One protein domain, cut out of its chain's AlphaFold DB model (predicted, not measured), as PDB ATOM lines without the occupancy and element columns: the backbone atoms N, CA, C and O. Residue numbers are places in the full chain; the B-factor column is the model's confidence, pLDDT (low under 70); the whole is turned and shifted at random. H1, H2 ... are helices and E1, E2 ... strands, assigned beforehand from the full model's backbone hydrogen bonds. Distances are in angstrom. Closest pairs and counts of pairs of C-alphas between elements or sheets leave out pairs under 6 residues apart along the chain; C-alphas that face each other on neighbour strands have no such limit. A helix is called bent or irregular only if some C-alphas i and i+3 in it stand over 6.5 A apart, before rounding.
ATOM      1  N   SER A  10    -183.721 175.773 245.389       92.56
ATOM      2  CA  SER A  10    -183.833 176.746 246.485       92.56
ATOM      3  C   SER A  10    -182.559 177.546 246.761       92.56
ATOM      4  O   SER A  10    -182.644 178.570 247.428       92.56
ATOM      5  N   LYS A  11    -181.402 177.089 246.274       94.44
ATOM      6  CA  LYS A  11    -180.103 177.741 246.458       94.44
ATOM      7  C   LYS A  11    -179.651 178.540 245.241       94.44
ATOM      8  O   LYS A  11    -178.767 179.365 245.389       94.44
ATOM      9  N   TYR A  12    -180.282 178.358 244.079       93.25
ATOM     10  CA  TYR A  12    -179.840 178.986 242.833       93.25
ATOM     11  C   TYR A  12    -179.741 180.516 242.926       93.25
ATOM     12  O   TYR A  12    -178.678 181.078 242.684       93.25
ATOM     13  N   ILE A  13    -180.823 181.184 243.345       90.75
ATOM     14  CA  ILE A  13    -180.848 182.650 243.488       90.75
ATOM     15  C   ILE A  13    -179.828 183.120 244.527       90.75
ATOM     16  O   ILE A  13    -179.087 184.060 244.272       90.75
ATOM     17  N   GLN A  14    -179.758 182.443 245.678       92.12
ATOM     18  CA  GLN A  14    -178.809 182.784 246.739       92.12
ATOM     19  C   GLN A  14    -177.362 182.718 246.229       92.12
ATOM     20  O   GLN A  14    -176.591 183.649 246.447       92.12
ATOM     21  N   ASN A  15    -177.018 181.643 245.524       93.19
ATOM     22  CA  ASN A  15    -175.696 181.451 244.948       93.19
ATOM     23  C   ASN A  15    -175.373 182.524 243.900       93.19
ATOM     24  O   ASN A  15    -174.272 183.065 243.893       93.19
ATOM     25  N   LEU A  16    -176.339 182.863 243.038       89.75
ATOM     26  CA  LEU A  16    -176.179 183.916 242.036       89.75
ATOM     27  C   LEU A  16    -175.924 185.281 242.689       89.75
ATOM     28  O   LEU A  16    -175.033 186.013 242.262       89.75
ATOM     29  N   THR A  17    -176.653 185.605 243.760       88.56
ATOM     30  CA  THR A  17    -176.416 186.818 244.553       88.56
ATOM     31  C   THR A  17    -175.016 186.828 245.156       88.56
ATOM     32  O   THR A  17    -174.362 187.869 245.149       88.56
ATOM     33  N   GLU A  18    -174.523 185.690 245.647       88.44
ATOM     34  CA  GLU A  18    -173.175 185.589 246.213       88.44
ATOM     35  C   GLU A  18    -172.083 185.818 245.151       88.44
ATOM     36  O   GLU A  18    -171.150 186.587 245.387       88.44
ATOM     37  N   ILE A  19    -172.252 185.250 243.952       89.50
ATOM     38  CA  ILE A  19    -171.368 185.467 242.792       89.50
ATOM     39  C   ILE A  19    -171.366 186.947 242.377       89.50
ATOM     40  O   ILE A  19    -170.303 187.541 242.203       89.50
ATOM     41  N   ASN A  20    -172.543 187.571 242.277       84.81
ATOM     42  CA  ASN A  20    -172.664 188.992 241.937       84.81
ATOM     43  C   ASN A  20    -172.057 189.901 243.019       84.81
ATOM     44  O   ASN A  20    -171.392 190.888 242.703       84.81
ATOM     45  N   SER A  21    -172.233 189.549 244.294       82.94
ATOM     46  CA  SER A  21    -171.683 190.306 245.425       82.94
ATOM     47  C   SER A  21    -170.155 190.321 245.409       82.94
ATOM     48  O   SER A  21    -169.557 191.328 245.778       82.94
ATOM     49  N   PHE A  22    -169.510 189.244 244.951       83.25
ATOM     50  CA  PHE A  22    -168.056 189.202 244.792       83.25
ATOM     51  C   PHE A  22    -167.555 190.236 243.775       83.25
ATOM     52  O   PHE A  22    -166.656 191.017 244.090       83.25
ATOM     53  N   PHE A  23    -168.177 190.303 242.593       76.00
ATOM     54  CA  PHE A  23    -167.818 191.300 241.579       76.00
ATOM     55  C   PHE A  23    -168.028 192.735 242.078       76.00
ATOM     56  O   PHE A  23    -167.203 193.609 241.815       76.00
ATOM     57  N   GLN A  24    -169.093 192.980 242.846       74.81
ATOM     58  CA  GLN A  24    -169.352 194.292 243.442       74.81
ATOM     59  C   GLN A  24    -168.337 194.650 244.538       74.81
ATOM     60  O   GLN A  24    -167.829 195.769 244.553       74.81
ATOM     61  N   ALA A  25    -168.001 193.713 245.428       72.12
ATOM     62  CA  ALA A  25    -167.056 193.938 246.525       72.12
ATOM     63  C   ALA A  25    -165.633 194.242 246.029       72.12
ATOM     64  O   ALA A  25    -164.937 195.071 246.612       72.12
ATOM     65  N   LYS A  26    -165.215 193.641 244.908       66.75
ATOM     66  CA  LYS A  26    -163.936 193.944 244.239       66.75
ATOM     67  C   LYS A  26    -163.797 195.411 243.818       66.75
ATOM     68  O   LYS A  26    -162.681 195.913 243.742       66.75
ATOM     69  N   LYS A  27    -164.907 196.114 243.568       63.50
ATOM     70  CA  LYS A  27    -164.888 197.544 243.226       63.50
ATOM     71  C   LYS A  27    -164.517 198.423 244.424       63.50
ATOM     72  O   LYS A  27    -163.919 199.479 244.236       63.50
ATOM     73  N   SER A  28    -164.890 198.016 245.636       57.94
ATOM     74  CA  SER A  28    -164.736 198.821 246.853       57.94
ATOM     75  C   SER A  28    -163.579 198.375 247.750       57.94
ATOM     76  O   SER A  28    -163.056 199.194 248.503       57.94
ATOM     77  N   VAL A  29    -163.150 197.112 247.672       58.31
ATOM     78  CA  VAL A  29    -162.151 196.529 248.579       58.31
ATOM     79  C   VAL A  29    -160.934 196.020 247.800       58.31
ATOM     80  O   VAL A  29    -161.061 195.206 246.891       58.31
ATOM     81  N   LYS A  30    -159.729 196.468 248.188       55.56
ATOM     82  CA  LYS A  30    -158.460 196.098 247.525       55.56
ATOM     83  C   LYS A  30    -158.035 194.632 247.727       55.56
ATOM     84  O   LYS A  30    -157.318 194.098 246.881       55.56
ATOM     85  N   THR A  31    -158.457 193.997 248.825       56.16
ATOM     86  CA  THR A  31    -158.119 192.602 249.152       56.16
ATOM     87  C   THR A  31    -159.246 191.947 249.948       56.16
ATOM     88  O   THR A  31    -159.677 192.499 250.960       56.16
ATOM     89  N   ILE A  32    -159.705 190.765 249.527       62.00
ATOM     90  CA  ILE A  32    -160.693 189.970 250.276       62.00
ATOM     91  C   ILE A  32    -159.934 188.989 251.178       62.00
ATOM     92  O   ILE A  32    -159.268 188.086 250.691       62.00
ATOM     93  N   THR A  33    -160.033 189.161 252.496       56.25
ATOM     94  CA  THR A  33    -159.208 188.452 253.496       56.25
ATOM     95  C   THR A  33    -159.752 187.091 253.951       56.25
ATOM     96  O   THR A  33    -159.088 186.402 254.719       56.25
ATOM     97  N   HIS A  34    -160.930 186.659 253.485       69.19
ATOM     98  CA  HIS A  34    -161.531 185.369 253.860       69.19
ATOM     99  C   HIS A  34    -161.317 184.303 252.766       69.19
ATOM    100  O   HIS A  34    -162.195 184.073 251.934       69.19
ATOM    101  N   THR A  35    -160.155 183.646 252.754       69.69
ATOM    102  CA  THR A  35    -159.721 182.695 251.705       69.69
ATOM    103  C   THR A  35    -160.552 181.421 251.587       69.69
ATOM    104  O   THR A  35    -160.859 180.997 250.476       69.69
ATOM    105  N   GLU A  36    -160.980 180.824 252.697       72.25
ATOM    106  CA  GLU A  36    -161.861 179.643 252.668       72.25
ATOM    107  C   GLU A  36    -163.190 179.957 251.966       72.25
ATOM    108  O   GLU A  36    -163.713 179.169 251.171       72.25
ATOM    109  N   ARG A  37    -163.709 181.173 252.185       81.69
ATOM    110  CA  ARG A  37    -164.910 181.668 251.506       81.69
ATOM    111  C   ARG A  37    -164.681 181.816 250.002       81.69
ATOM    112  O   ARG A  37    -165.593 181.533 249.234       81.69
ATOM    113  N   LEU A  38    -163.480 182.210 249.580       87.88
ATOM    114  CA  LEU A  38    -163.100 182.321 248.170       87.88
ATOM    115  C   LEU A  38    -163.043 180.949 247.472       87.88
ATOM    116  O   LEU A  38    -163.599 180.795 246.386       87.88
ATOM    117  N   ILE A  39    -162.466 179.925 248.112       90.50
ATOM    118  CA  ILE A  39    -162.490 178.544 247.587       90.50
ATOM    119  C   ILE A  39    -163.938 178.044 247.488       90.50
ATOM    120  O   ILE A  39    -164.362 177.524 246.451       90.50
ATOM    121  N   ASN A  40    -164.743 178.262 248.531       90.69
ATOM    122  CA  ASN A  40    -166.158 177.897 248.510       90.69
ATOM    123  C   ASN A  40    -166.947 178.656 247.427       90.69
ATOM    124  O   ASN A  40    -167.888 178.110 246.856       90.69
ATOM    125  N   LEU A  41    -166.546 179.879 247.085       92.19
ATOM    126  CA  LEU A  41    -167.181 180.663 246.035       92.19
ATOM    127  C   LEU A  41    -166.953 180.062 244.634       92.19
ATOM    128  O   LEU A  41    -167.889 180.024 243.833       92.19
ATOM    129  N   ILE A  42    -165.766 179.503 244.353       94.44
ATOM    130  CA  ILE A  42    -165.515 178.725 243.119       94.44
ATOM    131  C   ILE A  42    -166.450 177.514 243.064       94.44
ATOM    132  O   ILE A  42    -167.062 177.237 242.028       94.44
ATOM    133  N   LYS A  43    -166.603 176.803 244.187       94.88
ATOM    134  CA  LYS A  43    -167.539 175.678 244.281       94.88
ATOM    135  C   LYS A  43    -168.967 176.133 243.974       94.88
ATOM    136  O   LYS A  43    -169.591 175.580 243.072       94.88
ATOM    137  N   ILE A  44    -169.459 177.159 244.667       94.56
ATOM    138  CA  ILE A  44    -170.797 177.738 244.472       94.56
ATOM    139  C   ILE A  44    -171.031 178.119 243.009       94.56
ATOM    140  O   ILE A  44    -172.100 177.825 242.465       94.56
ATOM    141  N   TYR A  45    -170.040 178.722 242.354       95.31
ATOM    142  CA  TYR A  45    -170.111 179.061 240.939       95.31
ATOM    143  C   TYR A  45    -170.371 177.832 240.067       95.31
ATOM    144  O   TYR A  45    -171.362 177.805 239.335       95.31
ATOM    145  N   PHE A  46    -169.563 176.780 240.194       96.25
ATOM    146  CA  PHE A  46    -169.740 175.579 239.378       96.25
ATOM    147  C   PHE A  46    -171.020 174.802 239.706       96.25
ATOM    148  O   PHE A  46    -171.677 174.294 238.798       96.25
ATOM    149  N   GLU A  47    -171.447 174.753 240.970       96.12
ATOM    150  CA  GLU A  47    -172.741 174.156 241.328       96.12
ATOM    151  C   GLU A  47    -173.923 174.920 240.694       96.12
ATOM    152  O   GLU A  47    -174.917 174.309 240.285       96.12
ATOM    153  N   THR A  48    -173.804 176.248 240.582       95.38
ATOM    154  CA  THR A  48    -174.788 177.130 239.926       95.38
ATOM    155  C   THR A  48    -174.774 176.959 238.410       95.38
ATOM    156  O   THR A  48    -175.840 176.865 237.804       95.38
ATOM    157  N   VAL A  49    -173.590 176.850 237.800       95.06
ATOM    158  CA  VAL A  49    -173.415 176.537 236.372       95.06
ATOM    159  C   VAL A  49    -174.103 175.223 236.016       95.06
ATOM    160  O   VAL A  49    -174.894 175.188 235.079       95.06
ATOM    161  N   LEU A  50    -173.868 174.162 236.792       95.44
ATOM    162  CA  LEU A  50    -174.486 172.857 236.547       95.44
ATOM    163  C   LEU A  50    -176.011 172.909 236.666       95.44
ATOM    164  O   LEU A  50    -176.727 172.251 235.911       95.44
ATOM    165  N   TYR A  51    -176.532 173.694 237.615       95.81
ATOM    166  CA  TYR A  51    -177.973 173.911 237.698       95.81
ATOM    167  C   TYR A  51    -178.495 174.665 236.472       95.81
ATOM    168  O   TYR A  51    -179.503 174.250 235.902       95.81
ATOM    169  N   TYR A  52    -177.806 175.736 236.068       94.12
ATOM    170  CA  TYR A  52    -178.159 176.543 234.904       94.12
ATOM    171  C   TYR A  52    -178.190 175.697 233.630       94.12
ATOM    172  O   TYR A  52    -179.211 175.664 232.961       94.12
ATOM    173  N   GLN A  53    -177.145 174.922 233.350       92.56
ATOM    174  CA  GLN A  53    -177.081 174.045 232.174       92.56
ATOM    175  C   GLN A  53    -178.217 173.015 232.139       92.56
ATOM    176  O   GLN A  53    -178.752 172.724 231.076       92.56
ATOM    177  N   ALA A  54    -178.628 172.492 233.297       92.88
ATOM    178  CA  ALA A  54    -179.705 171.508 233.380       92.88
ATOM    179  C   ALA A  54    -181.124 172.102 233.262       92.88
ATOM    180  O   ALA A  54    -182.074 171.344 233.068       92.88
ATOM    181  N   HIS A  55    -181.296 173.419 233.432       94.06
ATOM    182  CA  HIS A  55    -182.620 174.063 233.504       94.06
ATOM    183  C   HIS A  55    -182.744 175.336 232.656       94.06
ATOM    184  O   HIS A  55    -183.762 176.032 232.743       94.06
ATOM    185  N   SER A  56    -181.716 175.678 231.881       89.25
ATOM    186  CA  SER A  56    -181.738 176.810 230.965       89.25
ATOM    187  C   SER A  56    -182.693 176.506 229.818       89.25
ATOM    188  O   SER A  56    -182.686 175.416 229.251       89.25
ATOM    189  N   THR A  57    -183.557 177.466 229.507       81.12
ATOM    190  CA  THR A  57    -184.492 177.370 228.378       81.12
ATOM    191  C   THR A  57    -184.004 178.167 227.174       81.12
ATOM    192  O   THR A  57    -184.326 177.822 226.038       81.12
ATOM    193  N   LYS A  58    -183.240 179.236 227.424       85.50
ATOM    194  CA  LYS A  58    -182.604 180.136 226.456       85.50
ATOM    195  C   LYS A  58    -181.377 180.771 227.114       85.50
ATOM    196  O   LYS A  58    -181.239 180.720 228.338       85.50
ATOM    197  N   LYS A  59    -180.540 181.438 226.310       84.56
ATOM    198  CA  LYS A  59    -179.463 182.288 226.832       84.56
ATOM    199  C   LYS A  59    -180.023 183.246 227.888       84.56
ATOM    200  O   LYS A  59    -181.104 183.812 227.720       84.56
ATOM    201  N   ASN A  60    -179.295 183.373 228.981       86.62
ATOM    202  CA  ASN A  60    -179.631 184.163 230.151       86.62
ATOM    203  C   ASN A  60    -180.963 183.825 230.859       86.62
ATOM    204  O   ASN A  60    -181.471 184.615 231.655       86.62
ATOM    205  N   THR A  61    -181.567 182.665 230.600       91.00
ATOM    206  CA  THR A  61    -182.888 182.326 231.146       91.00
ATOM    207  C   THR A  61    -182.892 180.925 231.734       91.00
ATOM    208  O   THR A  61    -182.453 179.972 231.091       91.00
ATOM    209  N   VAL A  62    -183.426 180.773 232.947       92.88
ATOM    210  CA  VAL A  62    -183.427 179.498 233.679       92.88
ATOM    211  C   VAL A  62    -184.744 179.264 234.402       92.88
ATOM    212  O   VAL A  62    -185.379 180.194 234.897       92.88
ATOM    213  N   LYS A  63    -185.173 178.002 234.469       93.31
ATOM    214  CA  LYS A  63    -186.377 177.609 235.204       93.31
ATOM    215  C   LYS A  63    -186.033 177.217 236.640       93.31
ATOM    216  O   LYS A  63    -185.412 176.183 236.873       93.31
ATOM    217  N   VAL A  64    -186.496 177.998 237.615       92.44
ATOM    218  CA  VAL A  64    -186.316 177.749 239.053       92.44
ATOM    219  C   VAL A  64    -187.677 177.547 239.705       92.44
ATOM    220  O   VAL A  64    -188.532 178.424 239.666       92.44
ATOM    221  N   LYS A  65    -187.895 176.376 240.320       90.50
ATOM    222  CA  LYS A  65    -189.160 176.025 241.006       90.50
ATOM    223  C   LYS A  65    -190.421 176.298 240.160       90.50
ATOM    224  O   LYS A  65    -191.433 176.761 240.669       90.50
ATOM    225  N   GLY A  66    -190.350 176.032 238.857       87.25
ATOM    226  CA  GLY A  66    -191.468 176.254 237.935       87.25
ATOM    227  C   GLY A  66    -191.530 177.653 237.318       87.25
ATOM    228  O   GLY A  66    -192.166 177.799 236.279       87.25
ATOM    229  N   GLN A  67    -190.826 178.637 237.877       90.06
ATOM    230  CA  GLN A  67    -190.781 180.007 237.371       90.06
ATOM    231  C   GLN A  67    -189.599 180.206 236.428       90.06
ATOM    232  O   GLN A  67    -188.514 179.672 236.656       90.06
ATOM    233  N   VAL A  68    -189.814 180.974 235.365       91.69
ATOM    234  CA  VAL A  68    -188.754 181.389 234.449       91.69
ATOM    235  C   VAL A  68    -188.171 182.690 234.977       91.69
ATOM    236  O   VAL A  68    -188.903 183.660 235.157       91.69
ATOM    237  N   ILE A  69    -186.870 182.692 235.242       89.75
ATOM    238  CA  ILE A  69    -186.145 183.868 235.712       89.75
ATOM    239  C   ILE A  69    -185.077 184.254 234.692       89.75
ATOM    240  O   ILE A  69    -184.456 183.387 234.067       89.75
ATOM    241  N   GLN A  70    -184.857 185.557 234.556       86.94
ATOM    242  CA  GLN A  70    -183.690 186.096 233.875       86.94
ATOM    243  C   GLN A  70    -182.509 186.057 234.849       86.94
ATOM    244  O   GLN A  70    -182.646 186.457 236.007       86.94
ATOM    245  N   HIS A  71    -181.374 185.523 234.403       81.94
ATOM    246  CA  HIS A  71    -180.126 185.582 235.154       81.94
ATOM    247  C   HIS A  71    -179.169 186.506 234.394       81.94
ATOM    248  O   HIS A  71    -178.948 186.351 233.204       81.94
ATOM    249  N   ASP A  72    -178.624 187.512 235.050       84.44
ATOM    250  CA  ASP A  72    -177.680 188.413 234.405       84.44
ATOM    251  C   ASP A  72    -176.542 188.650 235.384       84.44
ATOM    252  O   ASP A  72    -176.763 188.952 236.564       84.44
ATOM    253  N   ILE A  73    -175.316 188.466 234.901       81.88
ATOM    254  CA  ILE A  73    -174.130 188.904 235.620       81.88
ATOM    255  C   ILE A  73    -173.822 190.316 235.146       81.88
ATOM    256  O   ILE A  73    -173.483 190.537 233.982       81.88
ATOM    257  N   ASN A  74    -173.943 191.269 236.065       76.81
ATOM    258  CA  ASN A  74    -173.592 192.659 235.811       76.81
ATOM    259  C   ASN A  74    -172.077 192.814 235.958       76.81
ATOM    260  O   ASN A  74    -171.548 192.750 237.071       76.81
ATOM    261  N   ALA A  75    -171.389 193.003 234.836       72.88
ATOM    262  CA  ALA A  75    -169.945 193.178 234.767       72.88
ATOM    263  C   ALA A  75    -169.588 194.503 234.077       72.88
ATOM    264  O   ALA A  75    -170.462 195.279 233.691       72.88
ATOM    265  N   PHE A  76    -168.289 194.760 233.933       74.56
ATOM    266  CA  PHE A  76    -167.766 195.903 233.192       74.56
ATOM    267  C   PHE A  76    -166.769 195.419 232.139       74.56
ATOM    268  O   PHE A  76    -166.021 194.468 232.384       74.56
ATOM    269  N   ASP A  77    -166.771 196.049 230.968       77.44
ATOM    270  CA  ASP A  77    -165.752 195.813 229.947       77.44
ATOM    271  C   ASP A  77    -164.393 196.428 230.350       77.44
ATOM    272  O   ASP A  77    -164.237 197.035 231.414       77.44
ATOM    273  N   LYS A  78    -163.378 196.274 229.492       73.56
ATOM    274  CA  LYS A  78    -162.034 196.831 229.734       73.56
ATOM    275  C   LYS A  78    -162.017 198.366 229.751       73.56
ATOM    276  O   LYS A  78    -161.064 198.951 230.253       73.56
ATOM    277  N   GLN A  79    -163.038 199.000 229.183       81.88
ATOM    278  CA  GLN A  79    -163.230 200.443 229.115       81.88
ATOM    279  C   GLN A  79    -164.050 200.970 230.305       81.88
ATOM    280  O   GLN A  79    -164.178 202.180 230.468       81.88
ATOM    281  N   GLY A  80    -164.567 200.082 231.162       73.44
ATOM    282  CA  GLY A  80    -165.383 200.423 232.321       73.44
ATOM    283  C   GLY A  80    -166.873 200.602 232.019       73.44
ATOM    284  O   GLY A  80    -167.608 201.033 232.909       73.44
ATOM    285  N   ASN A  81    -167.346 200.265 230.815       80.38
ATOM    286  CA  ASN A  81    -168.770 200.305 230.489       80.38
ATOM    287  C   ASN A  81    -169.487 199.075 231.056       80.38
ATOM    288  O   ASN A  81    -168.923 197.978 231.034       80.38
ATOM    289  N   PRO A  82    -170.731 199.219 231.541       78.69
ATOM    290  CA  PRO A  82    -171.506 198.088 232.025       78.69
ATOM    291  C   PRO A  82    -171.826 197.120 230.881       78.69
ATOM    292  O   PRO A  82    -172.298 197.528 229.821       78.69
ATOM    293  N   ILE A  83    -171.606 195.829 231.121       81.50
ATOM    294  CA  ILE A  83    -171.967 194.740 230.213       81.50
ATOM    295  C   ILE A  83    -172.722 193.651 230.970       81.50
ATOM    296  O   ILE A  83    -172.470 193.391 232.148       81.50
ATOM    297  N   THR A  84    -173.630 192.984 230.267       80.88
ATOM    298  CA  THR A  84    -174.390 191.852 230.792       80.88
ATOM    299  C   THR A  84    -173.811 190.554 230.249       80.88
ATOM    300  O   THR A  84    -173.700 190.377 229.035       80.88
ATOM    301  N   LEU A  85    -173.435 189.643 231.148       85.88
ATOM    302  CA  LEU A  85    -172.803 188.371 230.802       85.88
ATOM    303  C   LEU A  85    -173.635 187.176 231.286       85.88
ATOM    304  O   LEU A  85    -174.272 187.234 232.339       85.88
ATOM    305  N   ASP A  86    -173.586 186.082 230.520       87.50
ATOM    306  CA  ASP A  86    -174.102 184.772 230.937       87.50
ATOM    307  C   ASP A  86    -173.149 184.163 231.984       87.50
ATOM    308  O   ASP A  86    -171.924 184.321 231.897       87.50
ATOM    309  N   ILE A  87    -173.680 183.416 232.957       88.75
ATOM    310  CA  ILE A  87    -172.868 182.717 233.966       88.75
ATOM    311  C   ILE A  87    -171.826 181.775 233.340       88.75
ATOM    312  O   ILE A  87    -170.766 181.547 233.925       88.75
ATOM    313  N   ILE A  88    -172.109 181.214 232.161       88.94
ATOM    314  CA  ILE A  88    -171.190 180.311 231.459       88.94
ATOM    315  C   ILE A  88    -169.986 181.089 230.908       88.94
ATOM    316  O   ILE A  88    -168.859 180.586 230.934       88.94
ATOM    317  N   ASP A  89    -170.210 182.326 230.462       87.44
ATOM    318  CA  ASP A  89    -169.212 183.147 229.776       87.44
ATOM    319  C   ASP A  89    -168.175 183.758 230.739       87.44
ATOM    320  O   ASP A  89    -167.076 184.108 230.312       87.44
ATOM    321  N   ILE A  90    -168.474 183.838 232.040       86.69
ATOM    322  CA  ILE A  90    -167.593 184.480 233.035       86.69
ATOM    323  C   ILE A  90    -166.556 183.550 233.678       86.69
ATOM    324  O   ILE A  90    -165.764 184.027 234.487       86.69
ATOM    325  N   SER A  91    -166.557 182.249 233.364       88.19
ATOM    326  CA  SER A  91    -165.763 181.226 234.075       88.19
ATOM    327  C   SER A  91    -164.297 181.607 234.282       88.19
ATOM    328  O   SER A  91    -163.844 181.691 235.420       88.19
ATOM    329  N   GLU A  92    -163.565 181.881 233.202       89.38
ATOM    330  CA  GLU A  92    -162.144 182.234 233.273       89.38
ATOM    331  C   GLU A  92    -161.911 183.513 234.086       89.38
ATOM    332  O   GLU A  92    -161.094 183.533 235.000       89.38
ATOM    333  N   ALA A  93    -162.651 184.585 233.790       86.75
ATOM    334  CA  ALA A  93    -162.470 185.854 234.489       86.75
ATOM    335  C   ALA A  93    -162.761 185.710 235.990       86.75
ATOM    336  O   ALA A  93    -161.966 186.149 236.815       86.75
ATOM    337  N   PHE A  94    -163.863 185.051 236.344       89.38
ATOM    338  CA  PHE A  94    -164.275 184.849 237.726       89.38
ATOM    339  C   PHE A  94    -163.260 184.023 238.523       89.38
ATOM    340  O   PHE A  94    -162.833 184.433 239.600       89.38
ATOM    341  N   ILE A  95    -162.845 182.876 237.980       92.25
ATOM    342  CA  ILE A  95    -161.912 181.968 238.655       92.25
ATOM    343  C   ILE A  95    -160.548 182.637 238.801       92.25
ATOM    344  O   ILE A  95    -159.971 182.590 239.885       92.25
ATOM    345  N   ARG A  96    -160.058 183.319 237.759       89.75
ATOM    346  CA  ARG A  96    -158.808 184.083 237.821       89.75
ATOM    347  C   ARG A  96    -158.831 185.112 238.943       89.75
ATOM    348  O   ARG A  96    -157.903 185.136 239.745       89.75
ATOM    349  N   GLU A  97    -159.875 185.936 239.021       87.44
ATOM    350  CA  GLU A  97    -159.979 186.961 240.067       87.44
ATOM    351  C   GLU A  97    -159.957 186.345 241.467       87.44
ATOM    352  O   GLU A  97    -159.288 186.867 242.358       87.44
ATOM    353  N   ILE A  98    -160.636 185.212 241.660       90.06
ATOM    354  CA  ILE A  98    -160.625 184.510 242.942       90.06
ATOM    355  C   ILE A  98    -159.235 183.948 243.257       90.06
ATOM    356  O   ILE A  98    -158.731 184.172 244.357       90.06
ATOM    357  N   ILE A  99    -158.595 183.240 242.321       90.19
ATOM    358  CA  ILE A  99    -157.276 182.634 242.558       90.19
ATOM    359  C   ILE A  99    -156.223 183.716 242.835       90.19
ATOM    360  O   ILE A  99    -155.392 183.529 243.721       90.19
ATOM    361  N   VAL A 100    -156.278 184.862 242.148       88.31
ATOM    362  CA  VAL A 100    -155.387 186.006 242.413       88.31
ATOM    363  C   VAL A 100    -155.544 186.519 243.845       88.31
ATOM    364  O   VAL A 100    -154.543 186.826 244.488       88.31
ATOM    365  N   GLU A 101    -156.769 186.586 244.374       85.88
ATOM    366  CA  GLU A 101    -156.980 186.950 245.779       85.88
ATOM    367  C   GLU A 101    -156.470 185.865 246.736       85.88
ATOM    368  O   GLU A 101    -155.761 186.195 247.684       85.88
ATOM    369  N   ILE A 102    -156.742 184.581 246.465       87.56
ATOM    370  CA  ILE A 102    -156.246 183.473 247.301       87.56
ATOM    371  C   ILE A 102    -154.709 183.468 247.333       87.56
ATOM    372  O   ILE A 102    -154.123 183.274 248.398       87.56
ATOM    373  N   ARG A 103    -154.046 183.732 246.194       86.88
ATOM    374  CA  ARG A 103    -152.578 183.748 246.070       86.88
ATOM    375  C   ARG A 103    -151.910 184.695 247.069       86.88
ATOM    376  O   ARG A 103    -150.861 184.347 247.601       86.88
ATOM    377  N   LYS A 104    -152.516 185.851 247.362       85.56
ATOM    378  CA  LYS A 104    -151.959 186.863 248.285       85.56
ATOM    379  C   LYS A 104    -151.749 186.338 249.709       85.56
ATOM    380  O   LYS A 104    -150.951 186.895 250.453       85.56
ATOM    381  N   THR A 105    -152.479 185.296 250.087       84.75
ATOM    382  CA  THR A 105    -152.494 184.711 251.434       84.75
ATOM    383  C   THR A 105    -152.348 183.188 251.375       84.75
ATOM    384  O   THR A 105    -152.816 182.479 252.263       84.75
ATOM    385  N   MET A 106    -151.762 182.670 250.293       85.69
ATOM    386  CA  MET A 106    -151.691 181.237 250.039       85.69
ATOM    387  C   MET A 106    -150.729 180.545 251.007       85.69
ATOM    388  O   MET A 106    -149.595 180.979 251.195       85.69
ATOM    389  N   ASN A 107    -151.171 179.419 251.557       88.38
ATOM    390  CA  ASN A 107    -150.335 178.444 252.251       88.38
ATOM    391  C   ASN A 107    -150.584 177.050 251.651       88.38
ATOM    392  O   ASN A 107    -151.494 176.879 250.839       88.38
ATOM    393  N   MET A 108    -149.800 176.045 252.047       89.06
ATOM    394  CA  MET A 108    -149.902 174.707 251.452       89.06
ATOM    395  C   MET A 108    -151.244 174.000 251.696       89.06
ATOM    396  O   MET A 108    -151.660 173.194 250.863       89.06
ATOM    397  N   GLU A 109    -151.946 174.299 252.791       90.50
ATOM    398  CA  GLU A 109    -153.264 173.717 253.071       90.50
ATOM    399  C   GLU A 109    -154.330 174.287 252.132       90.50
ATOM    400  O   GLU A 109    -155.002 173.530 251.430       90.50
ATOM    401  N   LEU A 110    -154.404 175.616 252.019       89.12
ATOM    402  CA  LEU A 110    -155.285 176.305 251.071       89.12
ATOM    403  C   LEU A 110    -154.969 175.900 249.630       89.12
ATOM    404  O   LEU A 110    -155.868 175.689 248.816       89.12
ATOM    405  N   PHE A 111    -153.681 175.748 249.330       91.19
ATOM    406  CA  PHE A 111    -153.200 175.328 248.027       91.19
ATOM    407  C   PHE A 111    -153.711 173.922 247.665       91.19
ATOM    408  O   PHE A 111    -154.232 173.681 246.568       91.19
ATOM    409  N   LYS A 112    -153.632 172.992 248.622       93.06
ATOM    410  CA  LYS A 112    -154.169 171.634 248.505       93.06
ATOM    411  C   LYS A 112    -155.686 171.636 248.324       93.06
ATOM    412  O   LYS A 112    -156.181 170.937 247.440       93.06
ATOM    413  N   GLU A 113    -156.424 172.413 249.114       92.50
ATOM    414  CA  GLU A 113    -157.885 172.507 249.002       92.50
ATOM    415  C   GLU A 113    -158.331 173.050 247.645       92.50
ATOM    416  O   GLU A 113    -159.195 172.455 246.992       92.50
ATOM    417  N   LEU A 114    -157.695 174.134 247.192       93.12
ATOM    418  CA  LEU A 114    -157.924 174.704 245.872       93.12
ATOM    419  C   LEU A 114    -157.650 173.660 244.786       93.12
ATOM    420  O   LEU A 114    -158.494 173.442 243.921       93.12
ATOM    421  N   THR A 115    -156.521 172.952 244.867       93.31
ATOM    422  CA  THR A 115    -156.164 171.914 243.890       93.31
ATOM    423  C   THR A 115    -157.209 170.801 243.837       93.31
ATOM    424  O   THR A 115    -157.657 170.424 242.757       93.31
ATOM    425  N   VAL A 116    -157.653 170.292 244.990       94.75
ATOM    426  CA  VAL A 116    -158.689 169.245 245.056       94.75
ATOM    427  C   VAL A 116    -159.999 169.720 244.423       94.75
ATOM    428  O   VAL A 116    -160.629 168.974 243.664       94.75
ATOM    429  N   LEU A 117    -160.407 170.960 244.701       95.25
ATOM    430  CA  LEU A 117    -161.598 171.555 244.105       95.25
ATOM    431  C   LEU A 117    -161.467 171.672 242.579       95.25
ATOM    432  O   LEU A 117    -162.344 171.199 241.856       95.25
ATOM    433  N   LEU A 118    -160.371 172.253 242.083       94.44
ATOM    434  CA  LEU A 118    -160.156 172.454 240.648       94.44
ATOM    435  C   LEU A 118    -160.037 171.116 239.903       94.44
ATOM    436  O   LEU A 118    -160.625 170.961 238.835       94.44
ATOM    437  N   ASN A 119    -159.400 170.099 240.493       94.56
ATOM    438  CA  ASN A 119    -159.373 168.741 239.933       94.56
ATOM    439  C   ASN A 119    -160.779 168.161 239.775       94.56
ATOM    440  O   ASN A 119    -161.087 167.546 238.757       94.56
ATOM    441  N   THR A 120    -161.639 168.375 240.772       94.94
ATOM    442  CA  THR A 120    -163.026 167.895 240.741       94.94
ATOM    443  C   THR A 120    -163.820 168.572 239.628       94.94
ATOM    444  O   THR A 120    -164.642 167.926 238.985       94.94
ATOM    445  N   VAL A 121    -163.569 169.858 239.373       94.62
ATOM    446  CA  VAL A 121    -164.169 170.587 238.250       94.62
ATOM    447  C   VAL A 121    -163.680 170.031 236.914       94.62
ATOM    448  O   VAL A 121    -164.498 169.738 236.048       94.62
ATOM    449  N   LEU A 122    -162.366 169.853 236.748       93.19
ATOM    450  CA  LEU A 122    -161.771 169.375 235.494       93.19
ATOM    451  C   LEU A 122    -162.226 167.949 235.139       93.19
ATOM    452  O   LEU A 122    -162.493 167.650 233.980       93.19
ATOM    453  N   LEU A 123    -162.400 167.085 236.140       92.50
ATOM    454  CA  LEU A 123    -162.893 165.719 235.944       92.50
ATOM    455  C   LEU A 123    -164.412 165.627 235.715       92.50
ATOM    456  O   LEU A 123    -164.911 164.559 235.359       92.50
ATOM    457  N   ASN A 124    -165.172 166.703 235.932       92.62
ATOM    458  CA  ASN A 124    -166.626 166.662 235.814       92.62
ATOM    459  C   ASN A 124    -167.065 166.767 234.344       92.62
ATOM    460  O   ASN A 124    -166.892 167.798 233.700       92.62
ATOM    461  N   THR A 125    -167.698 165.711 233.829       90.50
ATOM    462  CA  THR A 125    -168.134 165.610 232.425       90.50
ATOM    463  C   THR A 125    -169.291 166.535 232.050       90.50
ATOM    464  O   THR A 125    -169.531 166.751 230.866       90.50
ATOM    465  N   GLN A 126    -170.009 167.087 233.030       92.50
ATOM    466  CA  GLN A 126    -171.073 168.066 232.796       92.50
ATOM    467  C   GLN A 126    -170.525 169.494 232.664       92.50
ATOM    468  O   GLN A 126    -171.213 170.364 232.136       92.50
ATOM    469  N   ILE A 127    -169.292 169.745 233.116       91.94
ATOM    470  CA  ILE A 127    -168.615 171.024 232.901       91.94
ATOM    471  C   ILE A 127    -168.057 171.051 231.481       91.94
ATOM    472  O   ILE A 127    -167.365 170.136 231.038       91.94
ATOM    473  N   THR A 128    -168.366 172.120 230.751       89.31
ATOM    474  CA  THR A 128    -167.979 172.236 229.341       89.31
ATOM    475  C   THR A 128    -166.467 172.383 229.184       89.31
ATOM    476  O   THR A 128    -165.796 172.979 230.030       89.31
ATOM    477  N   THR A 129    -165.935 171.935 228.043       87.00
ATOM    478  CA  THR A 129    -164.513 172.102 227.696       87.00
ATOM    479  C   THR A 129    -164.060 173.559 227.804       87.00
ATOM    480  O   THR A 129    -163.004 173.827 228.368       87.00
ATOM    481  N   ARG A 130    -164.886 174.522 227.367       85.62
ATOM    482  CA  ARG A 130    -164.580 175.959 227.483       85.62
ATOM    483  C   ARG A 130    -164.370 176.402 228.935       85.62
ATOM    484  O   ARG A 130    -163.464 177.179 229.212       85.62
ATOM    485  N   GLN A 131    -165.173 175.901 229.869       91.12
ATOM    486  CA  GLN A 131    -165.047 176.242 231.290       91.12
ATOM    487  C   GLN A 131    -163.846 175.550 231.943       91.12
ATOM    488  O   GLN A 131    -163.166 176.167 232.762       91.12
ATOM    489  N   ARG A 132    -163.544 174.302 231.558       91.50
ATOM    490  CA  ARG A 132    -162.323 173.599 231.995       91.50
ATOM    491  C   ARG A 132    -161.056 174.304 231.510       91.50
ATOM    492  O   ARG A 132    -160.131 174.503 232.291       91.50
ATOM    493  N   LEU A 133    -161.052 174.770 230.260       86.88
ATOM    494  CA  LEU A 133    -160.008 175.649 229.727       86.88
ATOM    495  C   LEU A 133    -159.883 176.935 230.547       86.88
ATOM    496  O   LEU A 133    -158.778 177.301 230.937       86.88
ATOM    497  N   GLY A 134    -161.010 177.571 230.878       89.44
ATOM    498  CA  GLY A 134    -161.030 178.755 231.734       89.44
ATOM    499  C   GLY A 134    -160.368 178.527 233.097       89.44
ATOM    500  O   GLY A 134    -159.625 179.390 233.558       89.44
ATOM    501  N   VAL A 135    -160.555 177.355 233.719       92.56
ATOM    502  CA  VAL A 135    -159.845 176.971 234.956       92.56
ATOM    503  C   VAL A 135    -158.332 176.924 234.724       92.56
ATOM    504  O   VAL A 135    -157.589 177.595 235.434       92.56
ATOM    505  N   MET A 136    -157.867 176.176 233.719       89.50
ATOM    506  CA  MET A 136    -156.429 175.999 233.462       89.50
ATOM    507  C   MET A 136    -155.726 177.309 233.074       89.50
ATOM    508  O   MET A 136    -154.596 177.567 233.501       89.50
ATOM    509  N   ASN A 137    -156.397 178.157 232.292       88.94
ATOM    510  CA  ASN A 137    -155.904 179.489 231.949       88.94
ATOM    511  C   ASN A 137    -155.795 180.365 233.201       88.94
ATOM    512  O   ASN A 137    -154.777 181.023 233.410       88.94
ATOM    513  N   SER A 138    -156.812 180.325 234.068       90.88
ATOM    514  CA  SER A 138    -156.817 181.066 235.333       90.88
ATOM    515  C   SER A 138    -155.663 180.653 236.243       90.88
ATOM    516  O   SER A 138    -154.992 181.522 236.792       90.88
ATOM    517  N   GLU A 139    -155.397 179.348 236.367       89.25
ATOM    518  CA  GLU A 139    -154.248 178.820 237.118       89.25
ATOM    519  C   GLU A 139    -152.922 179.357 236.559       89.25
ATOM    520  O   GLU A 139    -152.101 179.881 237.308       89.25
ATOM    521  N   SER A 140    -152.738 179.274 235.237       84.88
ATOM    522  CA  SER A 140    -151.494 179.670 234.564       84.88
ATOM    523  C   SER A 140    -151.207 181.168 234.691       84.88
ATOM    524  O   SER A 140    -150.057 181.570 234.846       84.88
ATOM    525  N   ILE A 141    -152.254 181.997 234.644       84.94
ATOM    526  CA  ILE A 141    -152.135 183.448 234.817       84.94
ATOM    527  C   ILE A 141    -151.890 183.801 236.287       84.94
ATOM    528  O   ILE A 141    -151.091 184.689 236.581       84.94
ATOM    529  N   ALA A 142    -152.579 183.136 237.217       84.81
ATOM    530  CA  ALA A 142    -152.452 183.445 238.634       84.81
ATOM    531  C   ALA A 142    -151.108 182.984 239.220       84.81
ATOM    532  O   ALA A 142    -150.562 183.695 240.066       84.81
ATOM    533  N   PHE A 143    -150.551 181.870 238.735       83.94
ATOM    534  CA  PHE A 143    -149.253 181.311 239.132       83.94
ATOM    535  C   PHE A 143    -148.291 181.202 237.934       83.94
ATOM    536  O   PHE A 143    -147.996 180.088 237.484       83.94
ATOM    537  N   PRO A 144    -147.775 182.328 237.400       80.69
ATOM    538  CA  PRO A 144    -146.842 182.287 236.280       80.69
ATOM    539  C   PRO A 144    -145.582 181.524 236.691       80.69
ATOM    540  O   PRO A 144    -144.873 181.954 237.593       80.69
ATOM    541  N   ASN A 145    -145.316 180.388 236.045       77.88
ATOM    542  CA  ASN A 145    -144.168 179.498 236.284       77.88
ATOM    543  C   ASN A 145    -144.107 178.799 237.660       77.88
ATOM    544  O   ASN A 145    -143.399 177.812 237.792       77.88
ATOM    545  N   GLU A 146    -144.873 179.247 238.655       83.06
ATOM    546  CA  GLU A 146    -144.844 178.706 240.024       83.06
ATOM    547  C   GLU A 146    -145.782 177.505 240.222       83.06
ATOM    548  O   GLU A 146    -145.627 176.741 241.175       83.06
ATOM    549  N   TRP A 147    -146.777 177.314 239.344       83.44
ATOM    550  CA  TRP A 147    -147.794 176.277 239.554       83.44
ATOM    551  C   TRP A 147    -147.163 174.872 239.617       83.44
ATOM    552  O   TRP A 147    -147.408 174.081 240.526       83.44
ATOM    553  N   SER A 148    -146.256 174.549 238.697       79.69
ATOM    554  CA  SER A 148    -145.571 173.252 238.732       79.69
ATOM    555  C   SER A 148    -144.791 173.013 240.025       79.69
ATOM    556  O   SER A 148    -144.685 171.866 240.456       79.69
ATOM    557  N   ASP A 149    -144.284 174.070 240.656       85.81
ATOM    558  CA  ASP A 149    -143.523 173.965 241.897       85.81
ATOM    559  C   ASP A 149    -144.454 173.750 243.092       85.81
ATOM    560  O   ASP A 149    -144.228 172.833 243.880       85.81
ATOM    561  N   PHE A 150    -145.572 174.482 243.173       87.81
ATOM    562  CA  PHE A 150    -146.587 174.240 244.204       87.81
ATOM    563  C   PHE A 150    -147.216 172.844 244.102       87.81
ATOM    564  O   PHE A 150    -147.465 172.221 245.136       87.81
ATOM    565  N   ILE A 151    -147.414 172.305 242.887       90.56
ATOM    566  CA  ILE A 151    -147.857 170.909 242.697       90.56
ATOM    567  C   ILE A 151    -146.913 169.940 243.408       90.56
ATOM    568  O   ILE A 151    -147.374 169.002 244.053       90.56
ATOM    569  N   ARG A 152    -145.597 170.135 243.268       87.75
ATOM    570  CA  ARG A 152    -144.581 169.204 243.789       87.75
ATOM    571  C   ARG A 152    -144.533 169.168 245.312       87.75
ATOM    572  O   ARG A 152    -144.009 168.214 245.871       87.75
ATOM    573  N   LEU A 153    -145.085 170.185 245.966       90.38
ATOM    574  CA  LEU A 153    -145.193 170.269 247.420       90.38
ATOM    575  C   LEU A 153    -146.460 169.583 247.967       90.38
ATOM    576  O   LEU A 153    -146.642 169.505 249.182       90.38
ATOM    577  N   LEU A 154    -147.354 169.093 247.101       94.00
ATOM    578  CA  LEU A 154    -148.532 168.325 247.503       94.00
ATOM    579  C   LEU A 154    -148.178 166.862 247.826       94.00
ATOM    580  O   LEU A 154    -147.156 166.357 247.363       94.00
ATOM    581  N   PRO A 155    -149.054 166.134 248.550       95.31
ATOM    582  CA  PRO A 155    -148.944 164.682 248.663       95.31
ATOM    583  C   PRO A 155    -148.831 164.024 247.284       95.31
ATOM    584  O   PRO A 155    -149.592 164.368 246.376       95.31
ATOM    585  N   GLU A 156    -147.913 163.068 247.148       93.25
ATOM    586  CA  GLU A 156    -147.485 162.493 245.864       93.25
ATOM    587  C   GLU A 156    -148.654 162.049 244.973       93.25
ATOM    588  O   GLU A 156    -148.740 162.446 243.810       93.25
ATOM    589  N   GLU A 157    -149.604 161.295 245.529       94.88
ATOM    590  CA  GLU A 157    -150.776 160.822 244.788       94.88
ATOM    591  C   GLU A 157    -151.591 161.987 244.199       94.88
ATOM    592  O   GLU A 157    -151.991 161.963 243.030       94.88
ATOM    593  N   LEU A 158    -151.804 163.047 244.986       93.50
ATOM    594  CA  LEU A 158    -152.530 164.229 244.537       93.50
ATOM    595  C   LEU A 158    -151.735 164.996 243.478       93.50
ATOM    596  O   LEU A 158    -152.329 165.447 242.497       93.50
ATOM    597  N   ALA A 159    -150.419 165.129 243.641       93.00
ATOM    598  CA  ALA A 159    -149.552 165.792 242.674       93.00
ATOM    599  C   ALA A 159    -149.596 165.082 241.309       93.00
ATOM    600  O   ALA A 159    -149.902 165.707 240.289       93.00
ATOM    601  N   ILE A 160    -149.389 163.759 241.300       93.06
ATOM    602  CA  ILE A 160    -149.425 162.926 240.091       93.06
ATOM    603  C   ILE A 160    -150.786 163.034 239.399       93.06
ATOM    604  O   ILE A 160    -150.853 163.272 238.190       93.06
ATOM    605  N   ASN A 161    -151.877 162.889 240.154       92.69
ATOM    606  CA  ASN A 161    -153.226 162.974 239.598       92.69
ATOM    607  C   ASN A 161    -153.510 164.362 239.013       92.69
ATOM    608  O   ASN A 161    -154.048 164.470 237.912       92.69
ATOM    609  N   SER A 162    -153.092 165.426 239.701       91.88
ATOM    610  CA  SER A 162    -153.283 166.803 239.234       91.88
ATOM    611  C   SER A 162    -152.568 167.061 237.906       91.88
ATOM    612  O   SER A 162    -153.171 167.648 237.003       91.88
ATOM    613  N   LEU A 163    -151.328 166.578 237.758       89.44
ATOM    614  CA  LEU A 163    -150.555 166.682 236.515       89.44
ATOM    615  C   LEU A 163    -151.198 165.889 235.373       89.44
ATOM    616  O   LEU A 163    -151.372 166.430 234.281       89.44
ATOM    617  N   LYS A 164    -151.609 164.640 235.631       89.50
ATOM    618  CA  LYS A 164    -152.291 163.788 234.641       89.50
ATOM    619  C   LYS A 164    -153.562 164.444 234.103       89.50
ATOM    620  O   LYS A 164    -153.777 164.445 232.895       89.50
ATOM    621  N   ILE A 165    -154.370 165.044 234.979       89.56
ATOM    622  CA  ILE A 165    -155.592 165.757 234.584       89.56
ATOM    623  C   ILE A 165    -155.269 166.899 233.614       89.56
ATOM    624  O   ILE A 165    -155.864 166.958 232.542       89.56
ATOM    625  N   ARG A 166    -154.306 167.780 233.936       86.50
ATOM    626  CA  ARG A 166    -153.960 168.907 233.040       86.50
ATOM    627  C   ARG A 166    -153.385 168.421 231.717       86.50
ATOM    628  O   ARG A 166    -153.661 169.030 230.688       86.50
ATOM    629  N   LEU A 167    -152.590 167.351 231.731       83.38
ATOM    630  CA  LEU A 167    -152.053 166.764 230.506       83.38
ATOM    631  C   LEU A 167    -153.192 166.293 229.590       83.38
ATOM    632  O   LEU A 167    -153.247 166.692 228.429       83.38
ATOM    633  N   ASN A 168    -154.137 165.522 230.135       80.62
ATOM    634  CA  ASN A 168    -155.297 165.024 229.399       80.62
ATOM    635  C   ASN A 168    -156.175 166.160 228.867       80.62
ATOM    636  O   ASN A 168    -156.569 166.131 227.705       80.62
ATOM    637  N   GLU A 169    -156.450 167.178 229.684       75.75
ATOM    638  CA  GLU A 169    -157.251 168.326 229.256       75.75
ATOM    639  C   GLU A 169    -156.534 169.137 228.166       75.75
ATOM    640  O   GLU A 169    -157.166 169.481 227.169       75.75
ATOM    641  N   LYS A 170    -155.215 169.374 228.261       67.81
ATOM    642  CA  LYS A 170    -154.441 170.032 227.186       67.81
ATOM    643  C   LYS A 170    -154.539 169.272 225.861       67.81
ATOM    644  O   LYS A 170    -154.774 169.895 224.826       67.81
ATOM    645  N   PHE A 171    -154.411 167.946 225.883       60.16
ATOM    646  CA  PHE A 171    -154.560 167.120 224.679       60.16
ATOM    647  C   PHE A 171    -155.998 167.089 224.150       60.16
ATOM    648  O   PHE A 171    -156.211 167.225 222.946       60.16
ATOM    649  N   GLY A 172    -156.993 166.973 225.031       58.44
ATOM    650  CA  GLY A 172    -158.405 167.049 224.651       58.44
ATOM    651  C   GLY A 172    -158.758 168.387 223.994       58.44
ATOM    652  O   GLY A 172    -159.528 168.427 223.036       58.44
ATOM    653  N   CYS A 173    -158.140 169.474 224.453       58.00
ATOM    654  CA  CYS A 173    -158.338 170.806 223.893       58.00
ATOM    655  C   CYS A 173    -157.643 170.991 222.543       58.00
ATOM    656  O   CYS A 173    -158.247 171.580 221.654       58.00
ATOM    657  N   LEU A 174    -156.431 170.457 222.349       55.41
ATOM    658  CA  LEU A 174    -155.784 170.450 221.031       55.41
ATOM    659  C   LEU A 174    -156.700 169.803 219.986       55.41
ATOM    660  O   LEU A 174    -156.958 170.412 218.955       55.41
ATOM    661  N   ASN A 175    -157.290 168.646 220.296       47.56
ATOM    662  CA  ASN A 175    -158.264 168.012 219.406       47.56
ATOM    663  C   ASN A 175    -159.493 168.905 219.157       47.56
ATOM    664  O   ASN A 175    -159.914 169.046 218.016       47.56
ATOM    665  N   TYR A 176    -160.042 169.565 220.181       50.97
ATOM    666  CA  TYR A 176    -161.180 170.483 220.015       50.97
ATOM    667  C   TYR A 176    -160.897 171.636 219.034       50.97
ATOM    668  O   TYR A 176    -161.770 171.987 218.250       50.97
ATOM    669  N   TYR A 177    -159.679 172.191 219.039       47.75
ATOM    670  CA  TYR A 177    -159.276 173.257 218.112       47.75
ATOM    671  C   TYR A 177    -158.950 172.768 216.692       47.75
ATOM    672  O   TYR A 177    -158.975 173.575 215.772       47.75
ATOM    673  N   PHE A 178    -158.649 171.479 216.498       41.25
ATOM    674  CA  PHE A 178    -158.419 170.903 215.164       41.25
ATOM    675  C   PHE A 178    -159.710 170.484 214.442       41.25
ATOM    676  O   PHE A 178    -159.680 170.279 213.231       41.25
ATOM    677  N   PHE A 179    -160.826 170.338 215.165       43.56
ATOM    678  CA  PHE A 179    -162.107 169.859 214.624       43.56
ATOM    679  C   PHE A 179    -163.235 170.912 214.646       43.56
ATOM    680  O   PHE A 179    -164.395 170.562 214.412       43.56
ATOM    681  N   LEU A 180    -162.905 172.178 214.914       39.16
ATOM    682  CA  LEU A 180    -163.761 173.357 214.714       39.16
ATOM    683  C   LEU A 180    -163.240 174.193 213.545       39.16
ATOM    684  O   LEU A 180    -164.091 174.792 212.853       39.16
TER     685      LEU A 180
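AT A GLANCE: This is residues 10 to 180 of the 180 residues of an uncharacterized protein of Sulfurovum sp (UniProt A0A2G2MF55). Four helices, H2, H3, H4 and H5, make a bundle that runs up and down; on one side H1 crosses H2, and on the other H7, folded back from the short H6, packs on H4 and H5. A small sheet of E1, E2 and E3 sits at the last residues of H2, and a strand hairpin, E4 and E5, has E4 beside H1. The printed part has 171 residues, with seven named helices and five named strands in the order H1 H2 E1 E2 E3 E4 E5 H3 H4 H5 H6 H7. It is mostly helix, with antiparallel sheets E1 - E2 - E3 and E4 - E5. It is compact, with a radius of gyration of the C-alphas of 16.6 A, and spans 47 by 42 by 34 A.

HOW THE PARTS SIT: Begin at E1, residues 56 to 58, E2, residues 61 to 64, and E3, residues 67 to 70: a meander, each strand the antiparallel neighbour of the one before. Within hydrogen-bond range are N 57 and O 61, 3.2 A, and N 64 and O 67, 2.8 A. H2, residues 35 to 55, only grazes this sheet, with its residues 49 to 55. H1, residues 10 to 28, touches H2 with residues 12 to 19 alone, at a steep tilt of 49 degrees; the closest C-alphas, of Tyr 12 and Thr 48, are 6.1 A apart. E3 runs on into E4, residues 73 to 76, which forms a hairpin with E5, residues 82 to 85; N 75 and O 83 are 2.9 A apart, within hydrogen-bond range. H3, residues 91 to 103, touches H2, opposite ways at a shallow tilt of 13 degrees, closest at the C-alphas of Ile 102 and Thr 35, 5.7 A. H5, residues 129 to 142, touches H3, closest at the C-alphas of Gly 134 and Glu 92, 4.0 A. H4, residues 108 to 122, forms a helical hairpin with H5, closest at the C-alphas of Leu 122 and Arg 132, 5.5 A. H7, residues 156 to 178, touches H4, closest at the C-alphas of Ser 162 and Asn 119, 6.4 A, and forms a helical hairpin with H6, residues 147 to 152. Every O i to N i+4 pair is within hydrogen-bond range in H2 to H7; in H1 11 of 15 are.

IN THESE COORDINATES: Find C-alpha 10 at (-183.833, 176.746, 246.485); from there H1 runs 29.2 A, irregular, with C-alphas 10 and 13 7.3 A apart. H2 measures 30.5 A, H4 20.6 A and H7 33.7 A, ending at C-alpha 178, (-158.419, 170.903, 215.164).

THE WHOLE: The C-alphas farthest apart, of Gly 66 and Asp 149, are 48.2 A apart. The printed part has no cut and no long link. Look for pLDDT under 70 at residues 26 to 35 and 170 to 180.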